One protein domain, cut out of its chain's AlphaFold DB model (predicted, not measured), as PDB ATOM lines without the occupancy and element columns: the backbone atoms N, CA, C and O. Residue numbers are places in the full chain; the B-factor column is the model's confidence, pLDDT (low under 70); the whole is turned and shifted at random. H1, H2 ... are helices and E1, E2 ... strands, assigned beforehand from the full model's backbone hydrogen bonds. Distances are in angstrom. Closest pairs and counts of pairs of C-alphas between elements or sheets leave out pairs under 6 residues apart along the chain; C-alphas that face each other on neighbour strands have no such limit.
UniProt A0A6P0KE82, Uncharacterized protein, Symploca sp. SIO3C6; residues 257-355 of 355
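AT A GLANCE: This is residues 257 to 355 of the 355 residues of an uncharacterized protein of Symploca sp. SIO3C6 (UniProt A0A6P0KE82). What shape do these atoms make? Two lobes stand well separated: a strongly twisted three-stranded sheet, E1 E4 E5, and a lobe with the hairpin E2 and E3, beside which H1 ends, and short helices H2 and H3. The chain passes between the lobes twice, after E1 and before E4; residues 278 to 283 stick out. What is it made of? The 99 printed residues include three named helices and five named strands, in the order E1 H1 H2 E2 E3 H3 E4 E5; both sheets are antiparallel and the class is mixed. The whole is loose, radius of gyration of the C-alphas 17.9 A, spanning 48 by 36 by 25 A.

HOW THE PARTS SIT: How is the larger sheet paired? E1, residues 257 to 265, is antiparallel to inner strand E4, residues 336 to 343, with N 258 and O 342 at 2.9 A. E4 and E5, residues 350 to 354, form a hairpin, with N 339 and O 352 at 2.9 A. What surrounds the other hairpin? E2, residues 307 to 312, and E3, residues 316 to 323, have N 312 and O 316 at 3.0 A. The closest C-alphas of H1, residues 280 to 287, and E2 are Thr 287 and Ala 309, 5.1 A. Do helices meet? H2, residues 296 to 300, and H3, residues 327 to 332, touch, closest at C-alphas Tyr 300 and Trp 328, 4.5 A. O i to N i+4 pairs within hydrogen-bond range are 2 of 4 in H1, 0 of 1 in H2 and 0 of 2 in H3; O i to N i+3 pairs are 2 of 2 in H2 and 3 of 3 in H3.

IN THESE COORDINATES: Where do the ends lie? E1 begins at C-alpha 257 (52.603, 48.974, -9.117), and E5 ends at C-alpha 354 (43.718, 40.910, -1.132). How long are the elements? E1 is 20.5 A, E4 20.0 A, E2 15.1 A and H1 11.4 A; E3 bends by 105 degrees at residue 320.

THE WHOLE: How far does it reach? The two C-alphas farthest apart, Ile 260 and Asp 320, are 48.0 A apart. Is it continuous and confident? The printed part has no cut, E1 to H1 is a long link, and no printed residue is under 70 in pLDDT.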
ATOM      1  N   ARG A 257      53.057  47.873  -9.968       95.25
ATOM      2  CA  ARG A 257      52.603  48.974  -9.117       95.25
ATOM      3  C   ARG A 257      53.595  49.322  -8.011       95.25
ATOM      4  O   ARG A 257      54.400  48.491  -7.601       95.25
ATOM      5  N   GLU A 258      53.419  50.511  -7.452       97.19
ATOM      6  CA  GLU A 258      53.947  50.918  -6.149       97.19
ATOM      7  C   GLU A 258      52.830  50.865  -5.093       97.19
ATOM      8  O   GLU A 258      51.693  51.253  -5.368       97.19
ATOM      9  N   VAL A 259      53.137  50.399  -3.880       97.75
ATOM     10  CA  VAL A 259      52.203  50.431  -2.741       97.75
ATOM     11  C   VAL A 259      52.423  51.722  -1.954       97.75
ATOM     12  O   VAL A 259      53.458  51.888  -1.320       97.75
ATOM     13  N   ILE A 260      51.433  52.614  -1.972       98.00
ATOM     14  CA  ILE A 260      51.478  53.915  -1.284       98.00
ATOM     15  C   ILE A 260      51.090  53.751   0.187       98.00
ATOM     16  O   ILE A 260      51.708  54.322   1.082       98.00
ATOM     17  N   ALA A 261      50.029  52.985   0.435       97.69
ATOM     18  CA  ALA A 261      49.521  52.712   1.770       97.69
ATOM     19  C   ALA A 261      48.879  51.328   1.815       97.69
ATOM     20  O   ALA A 261      48.324  50.863   0.818       97.69
ATOM     21  N   GLN A 262      48.922  50.694   2.983       97.69
ATOM     22  CA  GLN A 262      48.317  49.393   3.232       97.69
ATOM     23  C   GLN A 262      47.658  49.393   4.607       97.69
ATOM     24  O   GLN A 262      48.243  49.878   5.574       97.69
ATOM     25  N   GLN A 263      46.477  48.791   4.692       97.25
ATOM     26  CA  GLN A 263      45.818  48.503   5.957       97.25
ATOM     27  C   GLN A 263      45.081  47.168   5.891       97.25
ATOM     28  O   GLN A 263      44.543  46.788   4.851       97.25
ATOM     29  N   GLU A 264      45.057  46.462   7.015       97.19
ATOM     30  CA  GLU A 264      44.135  45.348   7.210       97.19
ATOM     31  C   GLU A 264      42.729  45.911   7.441       97.19
ATOM     32  O   GLU A 264      42.569  46.930   8.119       97.19
ATOM     33  N   VAL A 265      41.716  45.281   6.852       95.56
ATOM     34  CA  VAL A 265      40.319  45.696   6.990       95.56
ATOM     35  C   VAL A 265      39.477  44.545   7.515       95.56
ATOM     36  O   VAL A 265      39.734  43.377   7.228       95.56
ATOM     37  N   SER A 266      38.445  44.885   8.282       92.31
ATOM     38  CA  SER A 266      37.440  43.908   8.680       92.31
ATOM     39  C   SER A 266      36.616  43.506   7.456       92.31
ATOM     40  O   SER A 266      36.130  44.370   6.725       92.31
ATOM     41  N   ALA A 267      36.475  42.203   7.236       90.19
ATOM     42  CA  ALA A 267      35.620  41.632   6.209       90.19
ATOM     43  C   ALA A 267      34.848  40.450   6.797       90.19
ATOM     44  O   ALA A 267      35.385  39.672   7.589       90.19
ATOM     45  N   GLU A 268      33.584  40.336   6.410       87.31
ATOM     46  CA  GLU A 268      32.722  39.223   6.785       87.31
ATOM     47  C   GLU A 268      32.624  38.243   5.620       87.31
ATOM     48  O   GLU A 268      32.490  38.643   4.463       87.31
ATOM     49  N   PHE A 269      32.657  36.949   5.936       85.88
ATOM     50  CA  PHE A 269      32.488  35.879   4.962       85.88
ATOM     51  C   PHE A 269      31.225  35.066   5.301       85.88
ATOM     52  O   PHE A 269      31.305  34.080   6.041       85.88
ATOM     53  N   PRO A 270      30.033  35.505   4.849       87.81
ATOM     54  CA  PRO A 270      28.757  34.947   5.293       87.81
ATOM     55  C   PRO A 270      28.458  33.599   4.620       87.81
ATOM     56  O   PRO A 270      27.736  33.509   3.631       87.81
ATOM     57  N   LEU A 271      28.974  32.512   5.197       89.00
ATOM     58  CA  LEU A 271      28.779  31.140   4.702       89.00
ATOM     59  C   LEU A 271      27.300  30.707   4.624       89.00
ATOM     60  O   LEU A 271      26.946  29.848   3.814       89.00
ATOM     61  N   ASP A 272      26.432  31.294   5.445       91.81
ATOM     62  CA  ASP A 272      25.003  30.959   5.498       91.81
ATOM     63  C   ASP A 272      24.148  31.775   4.515       91.81
ATOM     64  O   ASP A 272      22.936  31.560   4.407       91.81
ATOM     65  N   GLU A 273      24.752  32.707   3.773       91.81
ATOM     66  CA  GLU A 273      24.042  33.461   2.746       91.81
ATOM     67  C   GLU A 273      23.572  32.520   1.627       91.81
ATOM     68  O   GLU A 273      24.322  31.687   1.106       91.81
ATOM     69  N   LYS A 274      22.292  32.652   1.256       91.12
ATOM     70  CA  LYS A 274      21.687  31.861   0.180       91.12
ATOM     71  C   LYS A 274      22.340  32.194  -1.153       91.12
ATOM     72  O   LYS A 274      22.505  33.362  -1.490       91.12
ATOM     73  N   ILE A 275      22.581  31.167  -1.959       86.81
ATOM     74  CA  ILE A 275      23.066  31.360  -3.323       86.81
ATOM     75  C   ILE A 275      21.995  32.121  -4.107       86.81
ATOM     76  O   ILE A 275      20.866  31.652  -4.278       86.81
ATOM     77  N   ILE A 276      22.363  33.292  -4.610       77.31
ATOM     78  CA  ILE A 276      21.564  34.021  -5.587       77.31
ATOM     79  C   ILE A 276      21.966  33.479  -6.953       77.31
ATOM     80  O   ILE A 276      23.135  33.538  -7.314       77.31
ATOM     81  N   VAL A 277      21.010  32.925  -7.701       74.62
ATOM     82  CA  VAL A 277      21.252  32.408  -9.053       74.62
ATOM     83  C   VAL A 277      20.515  33.288 -10.052       74.62
ATOM     84  O   VAL A 277      19.295  33.203 -10.190       74.62
ATOM     85  N   ALA A 278      21.255  34.126 -10.776       82.06
ATOM     86  CA  ALA A 278      20.715  34.953 -11.851       82.06
ATOM     87  C   ALA A 278      21.675  35.024 -13.046       82.06
ATOM     88  O   ALA A 278      22.867  34.737 -12.935       82.06
ATOM     89  N   GLY A 279      21.150  35.399 -14.218       82.56
ATOM     90  CA  GLY A 279      21.960  35.646 -15.415       82.56
ATOM     91  C   GLY A 279      22.862  34.462 -15.783       82.56
ATOM     92  O   GLY A 279      22.383  33.341 -15.953       82.56
ATOM     93  N   GLU A 280      24.167  34.710 -15.894       81.00
ATOM     94  CA  GLU A 280      25.163  33.692 -16.254       81.00
ATOM     95  C   GLU A 280      25.246  32.534 -15.252       81.00
ATOM     96  O   GLU A 280      25.425  31.391 -15.670       81.00
ATOM     97  N   GLN A 281      25.034  32.777 -13.953       82.94
ATOM     98  CA  GLN A 281      25.059  31.711 -12.943       82.94
ATOM     99  C   GLN A 281      23.968  30.666 -13.216       82.94
ATOM    100  O   GLN A 281      24.215  29.467 -13.117       82.94
ATOM    101  N   SER A 282      22.781  31.111 -13.651       83.62
ATOM    102  CA  SER A 282      21.669  30.212 -13.998       83.62
ATOM    103  C   SER A 282      21.960  29.329 -15.213       83.62
ATOM    104  O   SER A 282      21.450  28.215 -15.301       83.62
ATOM    105  N   ARG A 283      22.802  29.800 -16.143       82.50
ATOM    106  CA  ARG A 283      23.195  29.041 -17.340       82.50
ATOM    107  C   ARG A 283      24.343  28.085 -17.042       82.50
ATOM    108  O   ARG A 283      24.310  26.939 -17.477       82.50
ATOM    109  N   LYS A 284      25.331  28.546 -16.270       85.12
ATOM    110  CA  LYS A 284      26.547  27.792 -15.947       85.12
ATOM    111  C   LYS A 284      26.374  26.763 -14.835       85.12
ATOM    112  O   LYS A 284      27.247  25.927 -14.672       85.12
ATOM    113  N   ILE A 285      25.244  26.736 -14.129       85.69
ATOM    114  CA  ILE A 285      24.946  25.660 -13.167       85.69
ATOM    115  C   ILE A 285      25.058  24.260 -13.807       85.69
ATOM    116  O   ILE A 285      25.450  23.310 -13.144       85.69
ATOM    117  N   ARG A 286      24.787  24.148 -15.117       84.75
ATOM    118  CA  ARG A 286      24.909  22.913 -15.911       84.75
ATOM    119  C   ARG A 286      26.343  22.397 -16.034       84.75
ATOM    120  O   ARG A 286      26.561  21.223 -16.284       84.75
ATOM    121  N   THR A 287      27.334  23.263 -15.830       88.12
ATOM    122  CA  THR A 287      28.754  22.898 -15.893       88.12
ATOM    123  C   THR A 287      29.319  22.536 -14.520       88.12
ATOM    124  O   THR A 287      30.536  22.434 -14.378       88.12
ATOM    125  N   ILE A 288      28.471  22.407 -13.495       87.69
ATOM    126  CA  ILE A 288      28.865  22.113 -12.117       87.69
ATOM    127  C   ILE A 288      28.283  20.757 -11.731       87.69
ATOM    128  O   ILE A 288      27.074  20.542 -11.827       87.69
ATOM    129  N   GLN A 289      29.134  19.859 -11.244       87.25
ATOM    130  CA  GLN A 289      28.706  18.633 -10.584       87.25
ATOM    131  C   GLN A 289      28.703  18.894  -9.089       87.25
ATOM    132  O   GLN A 289      29.737  18.951  -8.429       87.25
ATOM    133  N   ALA A 290      27.510  19.127  -8.568       84.44
ATOM    134  CA  ALA A 290      27.279  19.307  -7.152       84.44
ATOM    135  C   ALA A 290      25.843  18.897  -6.832       84.44
ATOM    136  O   ALA A 290      24.966  18.903  -7.703       84.44
ATOM    137  N   LYS A 291      25.579  18.551  -5.573       76.19
ATOM    138  CA  LYS A 291      24.238  18.180  -5.116       76.19
ATOM    139  C   LYS A 291      23.753  19.174  -4.071       76.19
ATOM    140  O   LYS A 291      24.452  19.450  -3.109       76.19
ATOM    141  N   ASN A 292      22.516  19.646  -4.240       77.75
ATOM    142  CA  ASN A 292      21.748  20.363  -3.216       77.75
ATOM    143  C   ASN A 292      22.419  21.618  -2.621       77.75
ATOM    144  O   ASN A 292      22.242  21.886  -1.434       77.75
ATOM    145  N   LEU A 293      23.131  22.403  -3.436       86.88
ATOM    146  CA  LEU A 293      23.724  23.669  -2.997       86.88
ATOM    147  C   LEU A 293      22.633  24.686  -2.629       86.88
ATOM    148  O   LEU A 293      21.763  24.987  -3.451       86.88
ATOM    149  N   LYS A 294      22.672  25.214  -1.402       89.06
ATOM    150  CA  LYS A 294      21.714  26.210  -0.894       89.06
ATOM    151  C   LYS A 294      22.392  27.505  -0.473       89.06
ATOM    152  O   LYS A 294      21.831  28.573  -0.728       89.06
ATOM    153  N   THR A 295      23.557  27.420   0.160       91.50
ATOM    154  CA  THR A 295      24.316  28.582   0.648       91.50
ATOM    155  C   THR A 295      25.724  28.619   0.066       91.50
ATOM    156  O   THR A 295      26.211  27.617  -0.461       91.50
ATOM    157  N   TRP A 296      26.402  29.766   0.159       87.69
ATOM    158  CA  TRP A 296      27.808  29.869  -0.251       87.69
ATOM    159  C   TRP A 296      28.706  28.887   0.508       87.69
ATOM    160  O   TRP A 296      29.607  28.297  -0.082       87.69
ATOM    161  N   GLY A 297      28.396  28.621   1.777       90.19
ATOM    162  CA  GLY A 297      29.086  27.639   2.605       90.19
ATOM    163  C   GLY A 297      29.073  26.221   2.042       90.19
ATOM    164  O   GLY A 297      30.016  25.472   2.277       90.19
ATOM    165  N   ASP A 298      28.063  25.851   1.254       89.69
ATOM    166  CA  ASP A 298      27.989  24.516   0.661       89.69
ATOM    167  C   ASP A 298      29.084  24.276  -0.394       89.69
ATOM    168  O   ASP A 298      29.492  23.132  -0.584       89.69
ATOM    169  N   PHE A 299      29.635  25.320  -1.023       87.44
ATOM    170  CA  PHE A 299      30.754  25.171  -1.964       87.44
ATOM    171  C   PHE A 299      32.081  24.799  -1.291       87.44
ATOM    172  O   PHE A 299      33.004  24.346  -1.968       87.44
ATOM    173  N   TYR A 300      32.191  25.005   0.021       86.88
ATOM    174  CA  TYR A 300      33.448  24.855   0.758       86.88
ATOM    175  C   TYR A 300      33.482  23.624   1.664       86.88
ATOM    176  O   TYR A 300      34.506  23.363   2.293       86.88
ATOM    177  N   LYS A 301      32.384  22.863   1.742       82.81
ATOM    178  CA  LYS A 301      32.332  21.609   2.498       82.81
ATOM    179  C   LYS A 301      32.783  20.452   1.615       82.81
ATOM    180  O   LYS A 301      32.187  20.200   0.569       82.81
ATOM    181  N   ASP A 302      33.775  19.700   2.086       78.38
ATOM    182  CA  ASP A 302      34.333  18.548   1.362       78.38
ATOM    183  C   ASP A 302      33.268  17.492   1.005       78.38
ATOM    184  O   ASP A 302      33.355  16.832  -0.029       78.38
ATOM    185  N   GLU A 303      32.221  17.359   1.828       80.62
ATOM    186  CA  GLU A 303      31.115  16.410   1.627       80.62
ATOM    187  C   GLU A 303      30.298  16.660   0.350       80.62
ATOM    188  O   GLU A 303      29.693  15.728  -0.180       80.62
ATOM    189  N   ASN A 304      30.306  17.892  -0.172       82.00
ATOM    190  CA  ASN A 304      29.543  18.257  -1.364       82.00
ATOM    191  C   ASN A 304      30.289  17.974  -2.675       82.00
ATOM    192  O   ASN A 304      29.661  18.068  -3.729       82.00
ATOM    193  N   GLN A 305      31.582  17.613  -2.600       80.62
ATOM    194  CA  GLN A 305      32.425  17.182  -3.726       80.62
ATOM    195  C   GLN A 305      32.204  18.030  -4.985       80.62
ATOM    196  O   GLN A 305      31.773  17.531  -6.021       80.62
ATOM    197  N   ILE A 306      32.445  19.339  -4.867       87.25
ATOM    198  CA  ILE A 306      32.221  20.268  -5.975       87.25
ATOM    199  C   ILE A 306      33.203  19.961  -7.098       87.25
ATOM    200  O   ILE A 306      34.414  20.129  -6.935       87.25
ATOM    201  N   GLU A 307      32.673  19.592  -8.254       89.62
ATOM    202  CA  GLU A 307      33.435  19.398  -9.479       89.62
ATOM    203  C   GLU A 307      32.888  20.292 -10.593       89.62
ATOM    204  O   GLU A 307      31.721  20.689 -10.601       89.62
ATOM    205  N   PHE A 308      33.741  20.624 -11.557       90.12
ATOM    206  CA  PHE A 308      33.368  21.438 -12.711       90.12
ATOM    207  C   PHE A 308      33.651  20.656 -13.983       90.12
ATOM    208  O   PHE A 308      34.685  20.000 -14.083       90.12
ATOM    209  N   ALA A 309      32.759  20.739 -14.965       91.50
ATOM    210  CA  ALA A 309      33.012  20.193 -16.292       91.50
ATOM    211  C   ALA A 309      34.286  20.822 -16.884       91.50
ATOM    212  O   ALA A 309      34.464  22.044 -16.835       91.50
ATOM    213  N   THR A 310      35.165  20.008 -17.467       90.69
ATOM    214  CA  THR A 310      36.376  20.526 -18.113       90.69
ATOM    215  C   THR A 310      35.998  21.235 -19.406       90.69
ATOM    216  O   THR A 310      35.338  20.656 -20.269       90.69
ATOM    217  N   PHE A 311      36.460  22.472 -19.586       89.31
ATOM    218  CA  PHE A 311      36.430  23.122 -20.891       89.31
ATOM    219  C   PHE A 311      37.590  22.580 -21.734       89.31
ATOM    220  O   PHE A 311      38.747  22.734 -21.352       89.31
ATOM    221  N   ARG A 312      37.300  21.895 -22.844       89.38
ATOM    222  CA  ARG A 312      38.311  21.195 -23.662       89.38
ATOM    223  C   ARG A 312      38.145  21.473 -25.155       89.38
ATOM    224  O   ARG A 312      37.054  21.868 -25.573       89.38
ATOM    225  N   PRO A 313      39.187  21.230 -25.980       89.38
ATOM    226  CA  PRO A 313      39.097  21.447 -27.419       89.38
ATOM    227  C   PRO A 313      37.925  20.670 -28.051       89.38
ATOM    228  O   PRO A 313      37.708  19.512 -27.673       89.38
ATOM    229  N   PRO A 314      37.184  21.281 -28.999       90.75
ATOM    230  CA  PRO A 314      37.449  22.591 -29.621       90.75
ATOM    231  C   PRO A 314      36.971  23.830 -28.831       90.75
ATOM    232  O   PRO A 314      37.110  24.948 -29.316       90.75
ATOM    233  N   GLY A 315      36.423  23.668 -27.628       89.44
ATOM    234  CA  GLY A 315      35.870  24.766 -26.829       89.44
ATOM    235  C   GLY A 315      34.479  24.450 -26.287       89.44
ATOM    236  O   GLY A 315      33.559  25.252 -26.433       89.44
ATOM    237  N   PHE A 316      34.317  23.273 -25.680       90.38
ATOM    238  CA  PHE A 316      33.059  22.845 -25.068       90.38
ATOM    239  C   PHE A 316      33.282  22.308 -23.652       90.38
ATOM    240  O   PHE A 316      34.379  21.852 -23.321       90.38
ATOM    241  N   TYR A 317      32.241  22.373 -22.822       91.75
ATOM    242  CA  TYR A 317      32.240  21.773 -21.490       91.75
ATOM    243  C   TYR A 317      31.942  20.276 -21.573       91.75
ATOM    244  O   TYR A 317      30.899  19.872 -22.085       91.75
ATOM    245  N   ASP A 318      32.857  19.469 -21.048       91.25
ATOM    246  CA  ASP A 318      32.752  18.015 -20.967       91.25
ATOM    247  C   ASP A 318      32.491  17.599 -19.521       91.25
ATOM    248  O   ASP A 318      33.367  17.690 -18.654       91.25
ATOM    249  N   PHE A 319      31.252  17.186 -19.265       88.75
ATOM    250  CA  PHE A 319      30.806  16.764 -17.945       88.75
ATOM    251  C   PHE A 319      31.417  15.413 -17.547       88.75
ATOM    252  O   PHE A 319      31.656  15.175 -16.376       88.75
ATOM    253  N   ASP A 320      31.789  14.546 -18.488       89.81
ATOM    254  CA  ASP A 320      32.372  13.238 -18.148       89.81
ATOM    255  C   ASP A 320      33.852  13.339 -17.738       89.81
ATOM    256  O   ASP A 320      34.491  12.347 -17.376       89.81
ATOM    257  N   LYS A 321      34.420  14.548 -17.798       89.81
ATOM    258  CA  LYS A 321      35.795  14.855 -17.404       89.81
ATOM    259  C   LYS A 321      35.800  16.002 -16.399       89.81
ATOM    260  O   LYS A 321      36.006  17.148 -16.801       89.81
ATOM    261  N   PRO A 322      35.582  15.739 -15.106       89.12
ATOM    262  CA  PRO A 322      35.633  16.783 -14.097       89.12
ATOM    263  C   PRO A 322      37.050  17.358 -13.953       89.12
ATOM    264  O   PRO A 322      38.051  16.643 -14.039       89.12
ATOM    265  N   TRP A 323      37.126  18.669 -13.738       83.69
ATOM    266  CA  TRP A 323      38.355  19.400 -13.456       83.69
ATOM    267  C   TRP A 323      38.509  19.615 -11.948       83.69
ATOM    268  O   TRP A 323      37.591  20.087 -11.270       83.69
ATOM    269  N   GLY A 324      39.694  19.296 -11.426       79.62
ATOM    270  CA  GLY A 324      40.032  19.542 -10.028       79.62
ATOM    271  C   GLY A 324      40.069  21.037  -9.717       79.62
ATOM    272  O   GLY A 324      40.469  21.851 -10.544       79.62
ATOM    273  N   ASN A 325      39.670  21.425  -8.512       85.38
ATOM    274  CA  ASN A 325      39.628  22.830  -8.126       85.38
ATOM    275  C   ASN A 325      40.155  23.058  -6.709       85.38
ATOM    276  O   ASN A 325      40.361  22.128  -5.931       85.38
ATOM    277  N   GLN A 326      40.388  24.328  -6.387       85.25
ATOM    278  CA  GLN A 326      40.825  24.769  -5.065       85.25
ATOM    279  C   GLN A 326      39.826  25.749  -4.436       85.25
ATOM    280  O   GLN A 326      40.216  26.547  -3.587       85.25
ATOM    281  N   TYR A 327      38.542  25.698  -4.823       81.75
ATOM    282  CA  TYR A 327      37.520  26.621  -4.302       81.75
ATOM    283  C   TYR A 327      37.372  26.533  -2.780       81.75
ATOM    284  O   TYR A 327      37.116  27.549  -2.140       81.75
ATOM    285  N   TRP A 328      37.633  25.364  -2.185       83.81
ATOM    286  CA  TRP A 328      37.679  25.168  -0.731       83.81
ATOM    287  C   TRP A 328      38.616  26.147  -0.007       83.81
ATOM    288  O   TRP A 328      38.414  26.419   1.174       83.81
ATOM    289  N   ARG A 329      39.637  26.698  -0.686       84.56
ATOM    290  CA  ARG A 329      40.555  27.687  -0.097       84.56
ATOM    291  C   ARG A 329      39.856  28.993   0.253       84.56
ATOM    292  O   ARG A 329      40.207  29.585   1.262       84.56
ATOM    293  N   ILE A 330      38.845  29.394  -0.518       85.50
ATOM    294  CA  ILE A 330      38.057  30.604  -0.241       85.50
ATOM    295  C   ILE A 330      37.312  30.453   1.099       85.50
ATOM    296  O   ILE A 330      37.209  31.403   1.863       85.50
ATOM    297  N   GLY A 331      36.881  29.232   1.442       83.19
ATOM    298  CA  GLY A 331      36.280  28.913   2.742       83.19
ATOM    299  C   GLY A 331      37.224  29.026   3.945       83.19
ATOM    300  O   GLY A 331      36.761  28.968   5.080       83.19
ATOM    301  N   LYS A 332      38.534  29.189   3.718       86.19
ATOM    302  CA  LYS A 332      39.558  29.394   4.755       86.19
ATOM    303  C   LYS A 332      40.004  30.855   4.809       86.19
ATOM    304  O   LYS A 332      41.194  31.130   4.897       86.19
ATOM    305  N   PHE A 333      39.047  31.772   4.705       88.25
ATOM    306  CA  PHE A 333      39.298  33.206   4.778       88.25
ATOM    307  C   PHE A 333      40.010  33.574   6.093       88.25
ATOM    308  O   PHE A 333      39.528  33.234   7.174       88.25
ATOM    309  N   GLU A 334      41.154  34.255   5.995       89.25
ATOM    310  CA  GLU A 334      41.957  34.662   7.157       89.25
ATOM    311  C   GLU A 334      41.812  36.155   7.454       89.25
ATOM    312  O   GLU A 334      41.560  36.539   8.595       89.25
ATOM    313  N   LYS A 335      41.985  37.004   6.433       92.56
ATOM    314  CA  LYS A 335      41.938  38.463   6.557       92.56
ATOM    315  C   LYS A 335      41.779  39.126   5.196       92.56
ATOM    316  O   LYS A 335      42.150  38.550   4.182       92.56
ATOM    317  N   ALA A 336      41.334  40.379   5.199       94.81
ATOM    318  CA  ALA A 336      41.344  41.229   4.019       94.81
ATOM    319  C   ALA A 336      42.365  42.358   4.186       94.81
ATOM    320  O   ALA A 336      42.460  42.988   5.243       94.81
ATOM    321  N   VAL A 337      43.119  42.647   3.129       96.88
ATOM    322  CA  VAL A 337      44.071  43.761   3.092       96.88
ATOM    323  C   VAL A 337      43.701  44.684   1.945       96.88
ATOM    324  O   VAL A 337      43.574  44.249   0.803       96.88
ATOM    325  N   VAL A 338      43.566  45.974   2.244       97.69
ATOM    326  CA  VAL A 338      43.360  47.014   1.234       97.69
ATOM    327  C   VAL A 338      44.649  47.798   1.068       97.69
ATOM    328  O   VAL A 338      45.251  48.257   2.045       97.69
ATOM    329  N   ARG A 339      45.064  47.976  -0.185       97.94
ATOM    330  CA  ARG A 339      46.217  48.790  -0.562       97.94
ATOM    331  C   ARG A 339      45.778  49.932  -1.460       97.94
ATOM    332  O   ARG A 339      45.058  49.713  -2.428       97.94
ATOM    333  N   ASN A 340      46.273  51.131  -1.177       98.06
ATOM    334  CA  ASN A 340      46.290  52.210  -2.157       98.06
ATOM    335  C   ASN A 340      47.571  52.058  -2.969       98.06
ATOM    336  O   ASN A 340      48.668  52.044  -2.402       98.06
ATOM    337  N   VAL A 341      47.433  51.923  -4.280       97.94
ATOM    338  CA  VAL A 341      48.543  51.606  -5.173       97.94
ATOM    339  C   VAL A 341      48.623  52.612  -6.310       97.94
ATOM    340  O   VAL A 341      47.606  53.155  -6.743       97.94
ATOM    341  N   LYS A 342      49.836  52.840  -6.812       97.75
ATOM    342  CA  LYS A 342      50.101  53.557  -8.059       97.75
ATOM    343  C   LYS A 342      50.467  52.532  -9.134       97.75
ATOM    344  O   LYS A 342      51.603  52.056  -9.135       97.75
ATOM    345  N   PRO A 343      49.534  52.128 -10.014       95.81
ATOM    346  CA  PRO A 343      49.842  51.191 -11.086       95.81
ATOM    347  C   PRO A 343      50.760  51.819 -12.137       95.81
ATOM    348  O   PRO A 343      50.719  53.026 -12.388       95.81
ATOM    349  N   VAL A 344      51.548  50.984 -12.808       93.00
ATOM    350  CA  VAL A 344      52.326  51.410 -13.974       93.00
ATOM    351  C   VAL A 344      51.379  51.758 -15.128       93.00
ATOM    352  O   VAL A 344      50.479  50.992 -15.459       93.00
ATOM    353  N   GLY A 345      51.589  52.919 -15.753       89.06
ATOM    354  CA  GLY A 345      50.826  53.354 -16.930       89.06
ATOM    355  C   GLY A 345      49.426  53.911 -16.644       89.06
ATOM    356  O   GLY A 345      48.688  54.164 -17.591       89.06
ATOM    357  N   VAL A 346      49.062  54.123 -15.375       94.00
ATOM    358  CA  VAL A 346      47.777  54.714 -14.966       94.00
ATOM    359  C   VAL A 346      48.028  56.028 -14.224       94.00
ATOM    360  O   VAL A 346      48.897  56.098 -13.352       94.00
ATOM    361  N   GLU A 347      47.296  57.091 -14.570       94.56
ATOM    362  CA  GLU A 347      47.442  58.414 -13.936       94.56
ATOM    363  C   GLU A 347      46.895  58.445 -12.506       94.56
ATOM    364  O   GLU A 347      47.512  59.043 -11.622       94.56
ATOM    365  N   ASP A 348      45.812  57.724 -12.251       97.19
ATOM    366  CA  ASP A 348      45.171  57.675 -10.943       97.19
ATOM    367  C   ASP A 348      45.797  56.637 -10.008       97.19
ATOM    368  O   ASP A 348      46.374  55.627 -10.426       97.19
ATOM    369  N   ASN A 349      45.643  56.882  -8.708       97.44
ATOM    370  CA  ASN A 349      45.852  55.856  -7.693       97.44
ATOM    371  C   ASN A 349      44.628  54.940  -7.663       97.44
ATOM    372  O   ASN A 349      43.494  55.418  -7.691       97.44
ATOM    373  N   LEU A 350      44.853  53.633  -7.555       97.19
ATOM    374  CA  LEU A 350      43.791  52.631  -7.474       97.19
ATOM    375  C   LEU A 350      43.797  51.932  -6.114       97.19
ATOM    376  O   LEU A 350      44.775  52.000  -5.364       97.19
ATOM    377  N   GLN A 351      42.699  51.245  -5.811       96.56
ATOM    378  CA  GLN A 351      42.606  50.354  -4.661       96.56
ATOM    379  C   GLN A 351      42.772  48.903  -5.101       96.56
ATOM    380  O   GLN A 351      42.124  48.448  -6.041       96.56
ATOM    381  N   GLU A 352      43.637  48.184  -4.398       95.88
ATOM    382  CA  GLU A 352      43.797  46.738  -4.497       95.88
ATOM    383  C   GLU A 352      43.254  46.087  -3.227       95.88
ATOM    384  O   GLU A 352      43.497  46.578  -2.123       95.88
ATOM    385  N   ILE A 353      42.546  44.971  -3.395       94.44
ATOM    386  CA  ILE A 353      42.043  44.141  -2.302       94.44
ATOM    387  C   ILE A 353      42.688  42.760  -2.421       94.44
ATOM    388  O   ILE A 353      42.635  42.138  -3.480       94.44
ATOM    389  N   GLU A 354      43.280  42.293  -1.328       92.19
ATOM    390  CA  GLU A 354      43.718  40.910  -1.132       92.19
ATOM    391  C   GLU A 354      42.776  40.248  -0.124       92.19
ATOM    392  O   GLU A 354      42.513  40.833   0.932       92.19
ATOM    393  N   LEU A 355      42.246  39.076  -0.489       88.75
ATOM    394  CA  LEU A 355      41.276  38.288   0.277       88.75
ATOM    395  C   LEU A 355      41.828  36.902   0.603       88.75
ATOM    396  O   LEU A 355      42.543  36.350  -0.269       88.75
TER     397      LEU A 355